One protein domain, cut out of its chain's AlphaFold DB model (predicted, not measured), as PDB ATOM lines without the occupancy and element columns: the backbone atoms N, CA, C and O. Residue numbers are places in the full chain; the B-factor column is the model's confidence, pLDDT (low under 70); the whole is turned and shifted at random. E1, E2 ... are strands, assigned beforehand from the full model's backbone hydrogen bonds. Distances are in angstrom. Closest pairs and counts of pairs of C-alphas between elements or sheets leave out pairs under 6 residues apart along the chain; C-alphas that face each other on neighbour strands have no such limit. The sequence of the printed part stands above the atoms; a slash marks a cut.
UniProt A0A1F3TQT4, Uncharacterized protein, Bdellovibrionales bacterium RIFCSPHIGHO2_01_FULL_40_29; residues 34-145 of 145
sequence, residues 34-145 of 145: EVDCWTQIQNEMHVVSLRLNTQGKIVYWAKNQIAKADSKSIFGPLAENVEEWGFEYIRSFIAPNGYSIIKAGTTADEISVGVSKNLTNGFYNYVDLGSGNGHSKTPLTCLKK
ATOM      1  N   GLU A  34     182.063 169.043 157.041       82.56
ATOM      2  CA  GLU A  34     181.010 168.037 157.108       82.56
ATOM      3  C   GLU A  34     180.756 167.660 158.571       82.56
ATOM      4  O   GLU A  34     181.682 167.530 159.375       82.56
ATOM      5  N   VAL A  35     179.482 167.553 158.922       82.06
ATOM      6  CA  VAL A  35     179.012 167.232 160.264       82.06
ATOM      7  C   VAL A  35     177.977 166.137 160.129       82.06
ATOM      8  O   VAL A  35     176.961 166.332 159.466       82.06
ATOM      9  N   ASP A  36     178.221 165.016 160.788       83.62
ATOM     10  CA  ASP A  36     177.217 163.975 160.927       83.62
ATOM     11  C   ASP A  36     176.505 164.159 162.254       83.62
ATOM     12  O   ASP A  36     177.147 164.317 163.291       83.62
ATOM     13  N   CYS A  37     175.180 164.121 162.221       82.69
ATOM     14  CA  CYS A  37     174.356 164.046 163.409       82.69
ATOM     15  C   CYS A  37     173.494 162.791 163.358       82.69
ATOM     16  O   CYS A  37     172.984 162.426 162.302       82.69
ATOM     17  N   TRP A  38     173.304 162.134 164.492       84.50
ATOM     18  CA  TRP A  38     172.530 160.902 164.567       84.50
ATOM     19  C   TRP A  38     171.697 160.822 165.835       84.50
ATOM     20  O   TRP A  38     171.932 161.525 166.820       84.50
ATOM     21  N   THR A  39     170.704 159.943 165.791       84.69
ATOM     22  CA  THR A  39     169.818 159.629 166.910       84.69
ATOM     23  C   THR A  39     169.161 158.270 166.687       84.69
ATOM     24  O   THR A  39     169.182 157.749 165.571       84.69
ATOM     25  N   GLN A  40     168.584 157.697 167.740       79.56
ATOM     26  CA  GLN A  40     167.835 156.449 167.652       79.56
ATOM     27  C   GLN A  40     166.334 156.746 167.731       79.56
ATOM     28  O   GLN A  40     165.875 157.348 168.700       79.56
ATOM     29  N   ILE A  41     165.564 156.321 166.730       72.75
ATOM     30  CA  ILE A  41     164.101 156.455 166.693       72.75
ATOM     31  C   ILE A  41     163.532 155.064 166.455       72.75
ATOM     32  O   ILE A  41     163.958 154.380 165.536       72.75
ATOM     33  N   GLN A  42     162.594 154.625 167.300       76.62
ATOM     34  CA  GLN A  42     161.910 153.330 167.140       76.62
ATOM     35  C   GLN A  42     162.878 152.152 166.886       76.62
ATOM     36  O   GLN A  42     162.630 151.284 166.057       76.62
ATOM     37  N   ASN A  43     163.987 152.128 167.633       77.75
ATOM     38  CA  ASN A  43     165.090 151.160 167.551       77.75
ATOM     39  C   ASN A  43     165.972 151.226 166.296       77.75
ATOM     40  O   ASN A  43     166.930 150.459 166.202       77.75
ATOM     41  N   GLU A  44     165.739 152.167 165.390       73.50
ATOM     42  CA  GLU A  44     166.586 152.391 164.225       73.50
ATOM     43  C   GLU A  44     167.519 153.582 164.442       73.50
ATOM     44  O   GLU A  44     167.144 154.596 165.031       73.50
ATOM     45  N   MET A  45     168.763 153.456 163.977       76.44
ATOM     46  CA  MET A  45     169.694 154.578 163.933       76.44
ATOM     47  C   MET A  45     169.414 155.415 162.695       76.44
ATOM     48  O   MET A  45     169.497 154.915 161.574       76.44
ATOM     49  N   HIS A  46     169.141 156.692 162.918       72.06
ATOM     50  CA  HIS A  46     168.953 157.679 161.872       72.06
ATOM     51  C   HIS A  46     170.146 158.624 161.842       72.06
ATOM     52  O   HIS A  46     170.590 159.097 162.891       72.06
ATOM     53  N   VAL A  47     170.643 158.923 160.642       73.81
ATOM     54  CA  VAL A  47     171.796 159.805 160.434       73.81
ATOM     55  C   VAL A  47     171.430 160.927 159.464       73.81
ATOM     56  O   VAL A  47     170.713 160.739 158.479       73.81
ATOM     57  N   VAL A  48     171.940 162.121 159.745       74.56
ATOM     58  CA  VAL A  48     171.987 163.247 158.820       74.56
ATOM     59  C   VAL A  48     173.429 163.704 158.657       74.56
ATOM     60  O   VAL A  48     174.110 163.986 159.637       74.56
ATOM     61  N   SER A  49     173.863 163.857 157.409       74.81
ATOM     62  CA  SER A  49     175.119 164.526 157.068       74.81
ATOM     63  C   SER A  49     174.838 165.934 156.547       74.81
ATOM     64  O   SER A  49     174.134 166.112 155.553       74.81
ATOM     65  N   LEU A  50     175.396 166.937 157.218       77.88
ATOM     66  CA  LEU A  50     175.253 168.358 156.909       77.88
ATOM     67  C   LEU A  50     176.613 168.966 156.570       77.88
ATOM     68  O   LEU A  50     177.656 168.473 156.993       77.88
ATOM     69  N   ARG A  51     176.611 170.087 155.845       79.50
ATOM     70  CA  ARG A  51     177.816 170.897 155.629       79.50
ATOM     71  C   ARG A  51     177.640 172.294 156.182       79.50
ATOM     72  O   ARG A  51     176.644 172.952 155.898       79.50
ATOM     73  N   LEU A  52     178.633 172.757 156.927       80.81
ATOM     74  CA  LEU A  52     178.719 174.124 157.428       80.81
ATOM     75  C   LEU A  52     179.738 174.903 156.602       80.81
ATOM     76  O   LEU A  52     180.840 174.408 156.381       80.81
ATOM     77  N   ASN A  53     179.405 176.111 156.151       81.88
ATOM     78  CA  ASN A  53     180.386 177.009 155.535       81.88
ATOM     79  C   ASN A  53     181.317 177.648 156.583       81.88
ATOM     80  O   ASN A  53     181.169 177.436 157.785       81.88
ATOM     81  N   THR A  54     182.247 178.491 156.132       79.75
ATOM     82  CA  THR A  54     183.194 179.216 157.000       79.75
ATOM     83  C   THR A  54     182.535 180.128 158.038       79.75
ATOM     84  O   THR A  54     183.165 180.461 159.036       79.75
ATOM     85  N   GLN A  55     181.277 180.521 157.834       79.50
ATOM     86  CA  GLN A  55     180.495 181.311 158.790       79.50
ATOM     87  C   GLN A  55     179.739 180.423 159.790       79.50
ATOM     88  O   GLN A  55     179.063 180.933 160.679       79.50
ATOM     89  N   GLY A  56     179.825 179.100 159.644       78.19
ATOM     90  CA  GLY A  56     179.081 178.130 160.436       78.19
ATOM     91  C   GLY A  56     177.636 177.957 159.977       78.19
ATOM     92  O   GLY A  56     176.855 177.375 160.715       78.19
ATOM     93  N   LYS A  57     177.241 178.450 158.796       79.81
ATOM     94  CA  LYS A  57     175.887 178.295 158.240       79.81
ATOM     95  C   LYS A  57     175.741 176.937 157.553       79.81
ATOM     96  O   LYS A  57     176.608 176.590 156.752       79.81
ATOM     97  N   ILE A  58     174.636 176.222 157.784       78.62
ATOM     98  CA  ILE A  58     174.294 175.031 157.000       78.62
ATOM     99  C   ILE A  58     174.123 175.456 155.537       78.62
ATOM    100  O   ILE A  58     173.313 176.334 155.213       78.62
ATOM    101  N   VAL A  59     174.921 174.854 154.660       71.31
ATOM    102  CA  VAL A  59     174.854 175.049 153.214       71.31
ATOM    103  C   VAL A  59     174.212 173.839 152.556       71.31
ATOM    104  O   VAL A  59     174.630 172.704 152.765       71.31
ATOM    105  N   TYR A  60     173.185 174.113 151.758       61.94
ATOM    106  CA  TYR A  60     172.524 173.136 150.908       61.94
ATOM    107  C   TYR A  60     173.287 173.056 149.583       61.94
ATOM    108  O   TYR A  60     173.464 174.084 148.925       61.94
ATOM    109  N   TRP A  61     173.769 171.874 149.200       47.69
ATOM    110  CA  TRP A  61     174.411 171.676 147.901       47.69
ATOM    111  C   TRP A  61     173.453 170.903 147.004       47.69
ATOM    112  O   TRP A  61     173.397 169.679 147.029       47.69
ATOM    113  N   ALA A  62     172.676 171.628 146.206       37.56
ATOM    114  CA  ALA A  62     171.825 170.991 145.220       37.56
ATOM    115  C   ALA A  62     172.682 170.283 144.157       37.56
ATOM    116  O   ALA A  62     173.640 170.854 143.627       37.56
ATOM    117  N   LYS A  63     172.224 169.083 143.791       34.72
ATOM    118  CA  LYS A  63     172.395 168.414 142.494       34.72
ATOM    119  C   LYS A  63     173.417 167.289 142.334       34.72
ATOM    120  O   LYS A  63     173.451 166.785 141.225       34.72
ATOM    121  N   ASN A  64     174.180 166.853 143.347       36.34
ATOM    122  CA  ASN A  64     174.814 165.511 143.353       36.34
ATOM    123  C   ASN A  64     175.521 165.186 144.686       36.34
ATOM    124  O   ASN A  64     176.725 165.391 144.815       36.34
ATOM    125  N   GLN A  65     174.790 164.540 145.605       48.69
ATOM    126  CA  GLN A  65     175.223 164.080 146.939       48.69
ATOM    127  C   GLN A  65     175.231 165.190 148.004       48.69
ATOM    128  O   GLN A  65     175.557 166.322 147.679       48.69
ATOM    129  N   ILE A  66     174.938 164.828 149.268       39.34
ATOM    130  CA  ILE A  66     174.751 165.662 150.489       39.34
ATOM    131  C   ILE A  66     173.261 166.020 150.713       39.34
ATOM    132  O   ILE A  66     172.793 167.033 150.220       39.34
ATOM    133  N   ALA A  67     172.423 165.282 151.437       37.62
ATOM    134  CA  ALA A  67     172.601 164.161 152.351       37.62
ATOM    135  C   ALA A  67     172.340 162.824 151.644       37.62
ATOM    136  O   ALA A  67     171.446 162.730 150.809       37.62
ATOM    137  N   LYS A  68     173.088 161.765 151.979       33.97
ATOM    138  CA  LYS A  68     172.592 160.420 151.674       33.97
ATOM    139  C   LYS A  68     171.430 160.169 152.616       33.97
ATOM    140  O   LYS A  68     171.643 159.913 153.798       33.97
ATOM    141  N   ALA A  69     170.227 160.258 152.078       37.75
ATOM    142  CA  ALA A  69     169.149 159.504 152.647       37.75
ATOM    143  C   ALA A  69     169.318 158.052 152.227       37.75
ATOM    144  O   ALA A  69     168.994 157.663 151.112       37.75
ATOM    145  N   ASP A  70     169.857 157.230 153.123       37.06
ATOM    146  CA  ASP A  70     169.286 155.896 153.197       37.06
ATOM    147  C   ASP A  70     167.801 156.050 153.575       37.06
ATOM    148  O   ASP A  70     167.363 157.110 154.034       37.06
ATOM    149  N   SER A  71     166.994 155.003 153.427       42.25
ATOM    150  CA  SER A  71     165.596 154.999 153.894       42.25
ATOM    151  C   SER A  71     165.443 155.295 155.402       42.25
ATOM    152  O   SER A  71     164.334 155.266 155.923       42.25
ATOM    153  N   LYS A  72     166.557 155.550 156.102       47.09
ATOM    154  CA  LYS A  72     166.694 155.862 157.519       47.09
ATOM    155  C   LYS A  72     167.204 157.287 157.762       47.09
ATOM    156  O   LYS A  72     167.414 157.660 158.913       47.09
ATOM    157  N   SER A  73     167.367 158.141 156.754       48.88
ATOM    158  CA  SER A  73     167.693 159.540 157.023       48.88
ATOM    159  C   SER A  73     166.447 160.329 157.370       48.88
ATOM    160  O   SER A  73     165.453 160.328 156.647       48.88
ATOM    161  N   ILE A  74     166.556 161.113 158.440       53.34
ATOM    162  CA  ILE A  74     165.541 162.086 158.867       53.34
ATOM    163  C   ILE A  74     165.306 163.167 157.781       53.34
ATOM    164  O   ILE A  74     164.345 163.928 157.838       53.34
ATOM    165  N   PHE A  75     166.186 163.229 156.772       53.88
ATOM    166  CA  PHE A  75     166.195 164.196 155.675       53.88
ATOM    167  C   PHE A  75     165.925 163.602 154.296       53.88
ATOM    168  O   PHE A  75     166.073 164.340 153.325       53.88
ATOM    169  N   GLY A  76     165.508 162.333 154.180       45.62
ATOM    170  CA  GLY A  76     164.988 161.796 152.907       45.62
ATOM    171  C   GLY A  76     164.150 162.797 152.101       45.62
ATOM    172  O   GLY A  76     164.439 162.992 150.924       45.62
ATOM    173  N   PRO A  77     163.238 163.549 152.744       41.94
ATOM    174  CA  PRO A  77     162.433 164.561 152.060       41.94
ATOM    175  C   PRO A  77     163.196 165.827 151.625       41.94
ATOM    176  O   PRO A  77     162.828 166.480 150.659       41.94
ATOM    177  N   LEU A  78     164.251 166.226 152.338       45.06
ATOM    178  CA  LEU A  78     164.884 167.544 152.193       45.06
ATOM    179  C   LEU A  78     166.044 167.582 151.197       45.06
ATOM    180  O   LEU A  78     166.502 168.672 150.863       45.06
ATOM    181  N   ALA A  79     166.557 166.424 150.782       44.94
ATOM    182  CA  ALA A  79     167.818 166.323 150.053       44.94
ATOM    183  C   ALA A  79     167.677 166.260 148.522       44.94
ATOM    184  O   ALA A  79     168.663 166.525 147.834       44.94
ATOM    185  N   GLU A  80     166.504 165.911 147.976       45.31
ATOM    186  CA  GLU A  80     166.432 165.512 146.560       45.31
ATOM    187  C   GLU A  80     165.677 166.485 145.647       45.31
ATOM    188  O   GLU A  80     166.148 166.716 144.534       45.31
ATOM    189  N   ASN A  81     164.611 167.163 146.093       53.88
ATOM    190  CA  ASN A  81     163.945 168.183 145.272       53.88
ATOM    191  C   ASN A  81     162.909 168.990 146.074       53.88
ATOM    192  O   ASN A  81     161.982 168.422 146.634       53.88
ATOM    193  N   VAL A  82     163.012 170.319 146.115       54.91
ATOM    194  CA  VAL A  82     162.028 171.141 146.854       54.91
ATOM    195  C   VAL A  82     160.621 170.951 146.275       54.91
ATOM    196  O   VAL A  82     159.662 170.793 147.024       54.91
ATOM    197  N   GLU A  83     160.523 170.900 144.945       57.62
ATOM    198  CA  GLU A  83     159.254 170.819 144.221       57.62
ATOM    199  C   GLU A  83     158.687 169.392 144.181       57.62
ATOM    200  O   GLU A  83     157.494 169.224 144.420       57.62
ATOM    201  N   GLU A  84     159.506 168.350 143.956       57.06
ATOM    202  CA  GLU A  84     158.986 166.960 143.936       57.06
ATOM    203  C   GLU A  84     158.540 166.474 145.320       57.06
ATOM    204  O   GLU A  84     157.721 165.562 145.408       57.06
ATOM    205  N   TRP A  85     159.029 167.100 146.394       58.72
ATOM    206  CA  TRP A  85     158.635 166.784 147.769       58.72
ATOM    207  C   TRP A  85     157.604 167.765 148.351       58.72
ATOM    208  O   TRP A  85     157.206 167.617 149.505       58.72
ATOM    209  N   GLY A  86     157.138 168.740 147.557       64.56
ATOM    210  CA  GLY A  86     156.038 169.634 147.924       64.56
ATOM    211  C   GLY A  86     156.386 170.713 148.952       64.56
ATOM    212  O   GLY A  86     155.475 171.269 149.560       64.56
ATOM    213  N   PHE A  87     157.667 171.025 149.160       72.19
ATOM    214  CA  PHE A  87     158.078 172.116 150.045       72.19
ATOM    215  C   PHE A  87     157.878 173.475 149.369       72.19
ATOM    216  O   PHE A  87     158.224 173.677 148.209       72.19
ATOM    217  N   GLU A  88     157.375 174.451 150.117       79.50
ATOM    218  CA  GLU A  88     157.196 175.824 149.633       79.50
ATOM    219  C   GLU A  88     158.445 176.680 149.868       79.50
ATOM    220  O   GLU A  88     158.689 177.664 149.168       79.50
ATOM    221  N   TYR A  89     159.251 176.335 150.875       76.38
ATOM    222  CA  TYR A  89     160.484 177.049 151.175       76.38
ATOM    223  C   TYR A  89     161.546 176.152 151.794       76.38
ATOM    224  O   TYR A  89     161.256 175.209 152.526       76.38
ATOM    225  N   ILE A  90     162.804 176.547 151.580       78.06
ATOM    226  CA  ILE A  90     163.967 176.073 152.330       78.06
ATOM    227  C   ILE A  90     164.833 177.282 152.677       78.06
ATOM    228  O   ILE A  90     165.168 178.100 151.820       78.06
ATOM    229  N   ARG A  91     165.199 177.421 153.950       77.62
ATOM    230  CA  ARG A  91     165.996 178.537 154.467       77.62
ATOM    231  C   ARG A  91     167.080 178.011 155.384       77.62
ATOM    232  O   ARG A  91     166.825 177.154 156.222       77.62
ATOM    233  N   SER A  92     168.271 178.587 155.291       80.31
ATOM    234  CA  SER A  92     169.303 178.398 156.307       80.31
ATOM    235  C   SER A  92     169.684 179.719 156.956       80.31
ATOM    236  O   SER A  92     169.701 180.763 156.296       80.31
ATOM    237  N   PHE A  93     170.005 179.680 158.246       80.81
ATOM    238  CA  PHE A  93     170.435 180.835 159.035       80.81
ATOM    239  C   PHE A  93     171.171 180.385 160.302       80.81
ATOM    240  O   PHE A  93     171.218 179.202 160.626       80.81
ATOM    241  N   ILE A  94     171.766 181.342 161.012       86.31
ATOM    242  CA  ILE A  94     172.385 181.116 162.319       86.31
ATOM    243  C   ILE A  94     171.483 181.766 163.361       86.31
ATOM    244  O   ILE A  94     171.209 182.963 163.287       86.31
ATOM    245  N   ALA A  95     170.996 180.979 164.311       84.62
ATOM    246  CA  ALA A  95     170.177 181.469 165.405       84.62
ATOM    247  C   ALA A  95     171.030 182.225 166.448       84.62
ATOM    248  O   ALA A  95     172.213 181.910 166.623       84.62
ATOM    249  N   PRO A  96     170.442 183.182 167.197       84.38
ATOM    250  CA  PRO A  96     171.162 183.957 168.217       84.38
ATOM    251  C   PRO A  96     171.844 183.098 169.291       84.38
ATOM    252  O   PRO A  96     172.917 183.442 169.776       84.38
ATOM    253  N   ASN A  97     171.266 181.938 169.610       83.00
ATOM    254  CA  ASN A  97     171.817 180.959 170.552       83.00
ATOM    255  C   ASN A  97     173.008 180.152 169.991       83.00
ATOM    256  O   ASN A  97     173.491 179.230 170.641       83.00
ATOM    257  N   GLY A  98     173.477 180.475 168.784       84.94
ATOM    258  CA  GLY A  98     174.649 179.856 168.186       84.94
ATOM    259  C   GLY A  98     174.388 178.517 167.508       84.94
ATOM    260  O   GLY A  98     175.339 177.773 167.290       84.94
ATOM    261  N   TYR A  99     173.142 178.206 167.160       89.81
ATOM    262  CA  TYR A  99     172.845 177.067 166.296       89.81
ATOM    263  C   TYR A  99     172.853 177.481 164.833       89.81
ATOM    264  O   TYR A  99     172.288 178.508 164.461       89.81
ATOM    265  N   SER A 100     173.455 176.651 163.997       88.00
ATOM    266  CA  SER A 100     173.235 176.687 162.562       88.00
ATOM    267  C   SER A 100     171.984 175.898 162.236       88.00
ATOM    268  O   SER A 100     171.890 174.748 162.653       88.00
ATOM    269  N   ILE A 101     171.027 176.502 161.537       86.31
ATOM    270  CA  ILE A 101     169.710 175.910 161.308       86.31
ATOM    271  C   ILE A 101     169.406 175.869 159.815       86.31
ATOM    272  O   ILE A 101     169.631 176.849 159.100       86.31
ATOM    273  N   ILE A 102     168.858 174.741 159.368       83.00
ATOM    274  CA  ILE A 102     168.087 174.639 158.133       83.00
ATOM    275  C   ILE A 102     166.623 174.400 158.496       83.00
ATOM    276  O   ILE A 102     166.314 173.586 159.366       83.00
ATOM    277  N   LYS A 103     165.739 175.152 157.852       81.38
ATOM    278  CA  LYS A 103     164.292 175.019 157.946       81.38
ATOM    279  C   LYS A 103     163.725 174.786 156.566       81.38
ATOM    280  O   LYS A 103     164.141 175.456 155.621       81.38
ATOM    281  N   ALA A 104     162.765 173.894 156.468       79.38
ATOM    282  CA  ALA A 104     162.061 173.608 155.239       79.38
ATOM    283  C   ALA A 104     160.624 173.236 155.566       79.38
ATOM    284  O   ALA A 104     160.376 172.578 156.573       79.38
ATOM    285  N   GLY A 105     159.685 173.677 154.747       78.19
ATOM    286  CA  GLY A 105     158.283 173.510 155.080       78.19
ATOM    287  C   GLY A 105     157.339 173.972 153.990       78.19
ATOM    288  O   GLY A 105     157.754 174.442 152.929       78.19
ATOM    289  N   THR A 106     156.065 173.822 154.300       79.94
ATOM    290  CA  THR A 106     154.905 174.349 153.590       79.94
ATOM    291  C   THR A 106     154.209 175.375 154.485       79.94
ATOM    292  O   THR A 106     154.697 175.719 155.567       79.94
ATOM    293  N   THR A 107     153.046 175.858 154.062       81.56
ATOM    294  CA  THR A 107     152.185 176.682 154.911       81.56
ATOM    295  C   THR A 107     151.612 175.863 156.081       81.56
ATOM    296  O   THR A 107     151.290 176.428 157.123       81.56
ATOM    297  N   ALA A 108     151.499 174.538 155.923       83.69
ATOM    298  CA  ALA A 108     150.893 173.629 156.896       83.69
ATOM    299  C   ALA A 108     151.908 172.881 157.770       83.69
ATOM    300  O   ALA A 108     151.552 172.463 158.861       83.69
ATOM    301  N   ASP A 109     153.162 172.736 157.344       81.75
ATOM    302  CA  ASP A 109     154.155 171.915 158.039       81.75
ATOM    303  C   ASP A 109     155.548 172.548 157.988       81.75
ATOM    304  O   ASP A 109     155.947 173.128 156.983       81.75
ATOM    305  N   GLU A 110     156.339 172.390 159.046       82.88
ATOM    306  CA  GLU A 110     157.737 172.821 159.099       82.88
ATOM    307  C   GLU A 110     158.627 171.729 159.700       82.88
ATOM    308  O   GLU A 110     158.382 171.205 160.785       82.88
ATOM    309  N   ILE A 111     159.739 171.453 159.026       81.44
ATOM    310  CA  ILE A 111     160.858 170.673 159.540       81.44
ATOM    311  C   ILE A 111     162.039 171.611 159.772       81.44
ATOM    312  O   ILE A 111     162.407 172.425 158.924       81.44
ATOM    313  N   SER A 112     162.679 171.476 160.929       84.31
ATOM    314  CA  SER A 112     163.886 172.213 161.285       84.31
ATOM    315  C   SER A 112     164.961 171.273 161.786       84.31
ATOM    316  O   SER A 112     164.696 170.426 162.636       84.31
ATOM    317  N   VAL A 113     166.201 171.511 161.373       84.00
ATOM    318  CA  VAL A 113     167.364 170.897 162.013       84.00
ATOM    319  C   VAL A 113     168.385 171.938 162.380       84.00
ATOM    320  O   VAL A 113     168.731 172.799 161.572       84.00
ATOM    321  N   GLY A 114     168.865 171.833 163.613       87.75
ATOM    322  CA  GLY A 114     169.909 172.685 164.145       87.75
ATOM    323  C   GLY A 114     171.130 171.894 164.577       87.75
ATOM    324  O   GLY A 114     170.999 170.846 165.202       87.75
ATOM    325  N   VAL A 115     172.313 172.444 164.315       88.94
ATOM    326  CA  VAL A 115     173.605 171.965 164.824       88.94
ATOM    327  C   VAL A 115     174.244 173.076 165.644       88.94
ATOM    328  O   VAL A 115     174.262 174.230 165.209       88.94
ATOM    329  N   SER A 116     174.757 172.766 166.833       89.12
ATOM    330  CA  SER A 116     175.420 173.773 167.662       89.12
ATOM    331  C   SER A 116     176.789 174.166 167.111       89.12
ATOM    332  O   SER A 116     177.476 173.369 166.476       89.12
ATOM    333  N   LYS A 117     177.241 175.385 167.420       80.19
ATOM    334  CA  LYS A 117     178.601 175.865 167.103       80.19
ATOM    335  C   LYS A 117     179.727 174.938 167.574       80.19
ATOM    336  O   LYS A 117     180.766 174.891 166.926       80.19
ATOM    337  N   ASN A 118     179.524 174.221 168.679       84.56
ATOM    338  CA  ASN A 118     180.541 173.339 169.257       84.56
ATOM    339  C   ASN A 118     180.515 171.930 168.649       84.56
ATOM    340  O   ASN A 118     181.360 171.113 168.995       84.56
ATOM    341  N   LEU A 119     179.566 171.656 167.744       84.62
ATOM    342  CA  LEU A 119     179.449 170.408 166.989       84.62
ATOM    343  C   LEU A 119     179.280 169.158 167.859       84.62
ATOM    344  O   LEU A 119     179.630 168.076 167.415       84.62
ATOM    345  N   THR A 120     178.754 169.295 169.080       85.94
ATOM    346  CA  THR A 120     178.517 168.168 170.003       85.94
ATOM    347  C   THR A 120     177.056 167.734 170.049       85.94
ATOM    348  O   THR A 120     176.744 166.594 170.387       85.94
ATOM    349  N   ASN A 121     176.140 168.641 169.714       88.69
ATOM    350  CA  ASN A 121     174.707 168.416 169.791       88.69
ATOM    351  C   ASN A 121     173.956 169.121 168.660       88.69
ATOM    352  O   ASN A 121     174.384 170.137 168.108       88.69
ATOM    353  N   GLY A 122     172.794 168.566 168.355       89.62
ATOM    354  CA  GLY A 122     171.846 169.104 167.405       89.62
ATOM    355  C   GLY A 122     170.423 168.722 167.779       89.62
ATOM    356  O   GLY A 122     170.161 168.109 168.815       89.62
ATOM    357  N   PHE A 123     169.486 169.104 166.930       88.69
ATOM    358  CA  PHE A 123     168.095 168.711 167.069       88.69
ATOM    359  C   PHE A 123     167.459 168.543 165.702       88.69
ATOM    360  O   PHE A 123     167.796 169.266 164.767       88.69
ATOM    361  N   TYR A 124     166.494 167.639 165.639       85.19
ATOM    362  CA  TYR A 124     165.455 167.602 164.628       85.19
ATOM    363  C   TYR A 124     164.142 168.058 165.258       85.19
ATOM    364  O   TYR A 124     163.851 167.709 166.403       85.19
ATOM    365  N   ASN A 125     163.373 168.856 164.530       84.75
ATOM    366  CA  ASN A 125     162.058 169.318 164.938       84.75
ATOM    367  C   ASN A 125     161.098 169.195 163.759       84.75
ATOM    368  O   ASN A 125     161.429 169.656 162.669       84.75
ATOM    369  N   TYR A 126     159.917 168.642 164.000       84.19
ATOM    370  CA  TYR A 126     158.788 168.711 163.080       84.19
ATOM    371  C   TYR A 126     157.623 169.408 163.775       84.19
ATOM    372  O   TYR A 126     157.328 169.118 164.938       84.19
ATOM    373  N   VAL A 127     156.994 170.331 163.057       83.50
ATOM    374  CA  VAL A 127     155.859 171.127 163.508       83.50
ATOM    375  C   VAL A 127     154.773 171.070 162.447       83.50
ATOM    376  O   VAL A 127     154.997 171.489 161.319       83.50
ATOM    377  N   ASP A 128     153.596 170.608 162.836       81.62
ATOM    378  CA  ASP A 128     152.357 170.788 162.093       81.62
ATOM    379  C   ASP A 128     151.782 172.163 162.459       81.62
ATOM    380  O   ASP A 128     151.354 172.410 163.591       81.62
ATOM    381  N   LEU A 129     151.826 173.076 161.497       78.81
ATOM    382  CA  LEU A 129     151.298 174.434 161.579       78.81
ATOM    383  C   LEU A 129     149.823 174.507 161.160       78.81
ATOM    384  O   LEU A 129     149.127 175.439 161.561       78.81
ATOM    385  N   GLY A 130     149.353 173.554 160.351       75.75
ATOM    386  CA  GLY A 130     148.014 173.539 159.769       75.75
ATOM    387  C   GLY A 130     146.938 173.079 160.749       75.75
ATOM    388  O   GLY A 130     145.865 173.678 160.810       75.75
ATOM    389  N   SER A 131     147.225 172.044 161.543       76.56
ATOM    390  CA  SER A 131     146.338 171.564 162.611       76.56
ATOM    391  C   SER A 131     146.789 171.999 164.007       76.56
ATOM    392  O   SER A 131     145.983 171.997 164.938       76.56
ATOM    393  N   GLY A 132     148.069 172.358 164.166       72.69
ATOM    394  CA  GLY A 132     148.661 172.746 165.450       72.69
ATOM    395  C   GLY A 132     148.855 171.594 166.443       72.69
ATOM    396  O   GLY A 132     149.300 171.833 167.566       72.69
ATOM    397  N   ASN A 133     148.530 170.352 166.064       74.50
ATOM    398  CA  ASN A 133     148.553 169.196 166.969       74.50
ATOM    399  C   ASN A 133     149.825 168.342 166.852       74.50
ATOM    400  O   ASN A 133     150.061 167.467 167.685       74.50
ATOM    401  N   GLY A 134     150.652 168.581 165.834       75.38
ATOM    402  CA  GLY A 134     151.915 167.880 165.624       75.38
ATOM    403  C   GLY A 134     153.099 168.719 166.086       75.38
ATOM    404  O   GLY A 134     153.437 169.722 165.472       75.38
ATOM    405  N   HIS A 135     153.777 168.299 167.151       82.44
ATOM    406  CA  HIS A 135     155.079 168.859 167.503       82.44
ATOM    407  C   HIS A 135     155.983 167.753 168.031       82.44
ATOM    408  O   HIS A 135     155.742 167.192 169.101       82.44
ATOM    409  N   SER A 136     157.040 167.439 167.289       81.75
ATOM    410  CA  SER A 136     158.039 166.464 167.715       81.75
ATOM    411  C   SER A 136     159.420 167.090 167.698       81.75
ATOM    412  O   SER A 136     159.770 167.835 166.784       81.75
ATOM    413  N   LYS A 137     160.205 166.777 168.729       86.62
ATOM    414  CA  LYS A 137     161.592 167.204 168.837       86.62
ATOM    415  C   LYS A 137     162.453 166.020 169.226       86.62
ATOM    416  O   LYS A 137     162.264 165.441 170.293       86.62
ATOM    417  N   THR A 138     163.442 165.730 168.396       86.94
ATOM    418  CA  THR A 138     164.381 164.634 168.615       86.94
ATOM    419  C   THR A 138     165.783 165.207 168.802       86.94
ATOM    420  O   THR A 138     166.276 165.916 167.917       86.94
ATOM    421  N   PRO A 139     166.448 164.957 169.942       90.19
ATOM    422  CA  PRO A 139     167.832 165.367 170.128       90.19
ATOM    423  C   PRO A 139     168.747 164.568 169.198       90.19
ATOM    424  O   PRO A 139     168.529 163.377 168.971       90.19
ATOM    425  N   LEU A 140     169.783 165.231 168.687       88.00
ATOM    426  CA  LEU A 140     170.813 164.615 167.858       88.00
ATOM    427  C   LEU A 140     172.176 164.756 168.539       88.00
ATOM    428  O   LEU A 140     172.507 165.820 169.073       88.00
ATOM    429  N   THR A 141     172.991 163.709 168.470       89.94
ATOM    430  CA  THR A 141     174.426 163.790 168.759       89.94
ATOM    431  C   THR A 141     175.143 164.106 167.462       89.94
ATOM    432  O   THR A 141     174.872 163.451 166.464       89.94
ATOM    433  N   CYS A 142     176.022 165.107 167.466       88.44
ATOM    434  CA  CYS A 142     176.744 165.527 166.269       88.44
ATOM    435  C   CYS A 142     178.247 165.331 166.446       88.44
ATOM    436  O   CYS A 142     178.749 165.453 167.562       88.44
ATOM    437  N   LEU A 143     178.950 165.066 165.345       86.12
ATOM    438  CA  LEU A 143     180.404 165.120 165.268       86.12
ATOM    439  C   LEU A 143     180.864 165.692 163.932       86.12
ATOM    440  O   LEU A 143     180.288 165.446 162.871       86.12
ATOM    441  N   LYS A 144     181.961 166.444 164.009       86.12
ATOM    442  CA  LYS A 144     182.727 166.870 162.845       86.12
ATOM    443  C   LYS A 144     183.413 165.662 162.203       86.12
ATOM    444  O   LYS A 144     184.037 164.878 162.917       86.12
ATOM    445  N   LYS A 145     183.332 165.572 160.877       75.50
ATOM    446  CA  LYS A 145     184.145 164.669 160.055       75.50
ATOM    447  C   LYS A 145     185.505 165.272 159.710       75.50
ATOM    448  O   LYS A 145     185.600 166.518 159.566       75.50
TER     449      LYS A 145
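AT A GLANCE: This is residues 34 to 145 of the 145 residues of an uncharacterized protein of Bdellovibrionales bacterium RIFCSPHIGHO2_01_FULL_40_29 (UniProt A0A1F3TQT4). One twisted sheet of seven antiparallel strands is curled like part of a barrel that stays open. The hairpin of E1 and E2 folds over to face E6, E5, E4 and E3, with E7 as the hinge, and the long link of residues 53 to 88 loops across the open side between E2 and E3. The printed part has 112 residues, with no named helix and strands E1 to E7 along the chain; the sheet's order is E2 E1 E7 E6 E5 E4 E3. The class is all strand, with 56 of the 112 residues in named strands. It is compact, with a radius of gyration of the C-alphas of 13.3 A, and rounded, spanning 36 by 31 by 31 A.

HOW THE PARTS SIT: E1, residues 34 to 41, and E2, residues 44 to 52, form an antiparallel hairpin at 157 degrees, with N 37 and O 48 at 2.8 A. E3, residues 89 to 94, and E4, residues 99 to 105, form a hairpin at 170 degrees, with N 91 and O 103 at 2.8 A. E5, residues 109 to 116, forms an antiparallel hairpin with E4 at 165 degrees, with N 113 and O 102 at 2.9 A. E6, residues 121 to 128, is antiparallel to E5 at 170 degrees, with N 112 and O 125 at 2.8 A. E7, residues 135 to 144, is staggered: its residues 135 to 141 pair with E6, where N 138 and O 124 are 2.8 A apart, and its residues 141 to 144 pair with E1, where N 38 and O 141 are 2.8 A apart. E3 to E7 make a meander, each strand the antiparallel neighbour of the one before. The sheet is a folded sheet, bent back on itself into two leaves that face each other. The edge strands E2 and E3 are apart; the closest C-alphas of E2 and E4, those of Leu 52 and Ser 100, are 7.9 A apart.

IN THESE COORDINATES: E1 begins at C-alpha 34, at (181.010, 168.037, 157.108), and E2 measures 25.8 A from first to last C-alpha. E3 begins at C-alpha 89, at (160.484, 177.049, 151.175). E5 measures 23.4 A and E6 23.8 A. E7, the longest strand, measures 28.1 A and ends at C-alpha 144, at (182.727, 166.870, 162.845).

THE WHOLE: The C-alphas farthest apart, those of Ser 131 and Lys 145, are 38.5 A apart, while those of Glu 34 and Lys 145 are 5.5 A apart. The printed part has no cut. The link from E2 to E3 is long, with 36 residues. The mean pLDDT of the printed part is 73.2, and residues 60 to 86 are under 70.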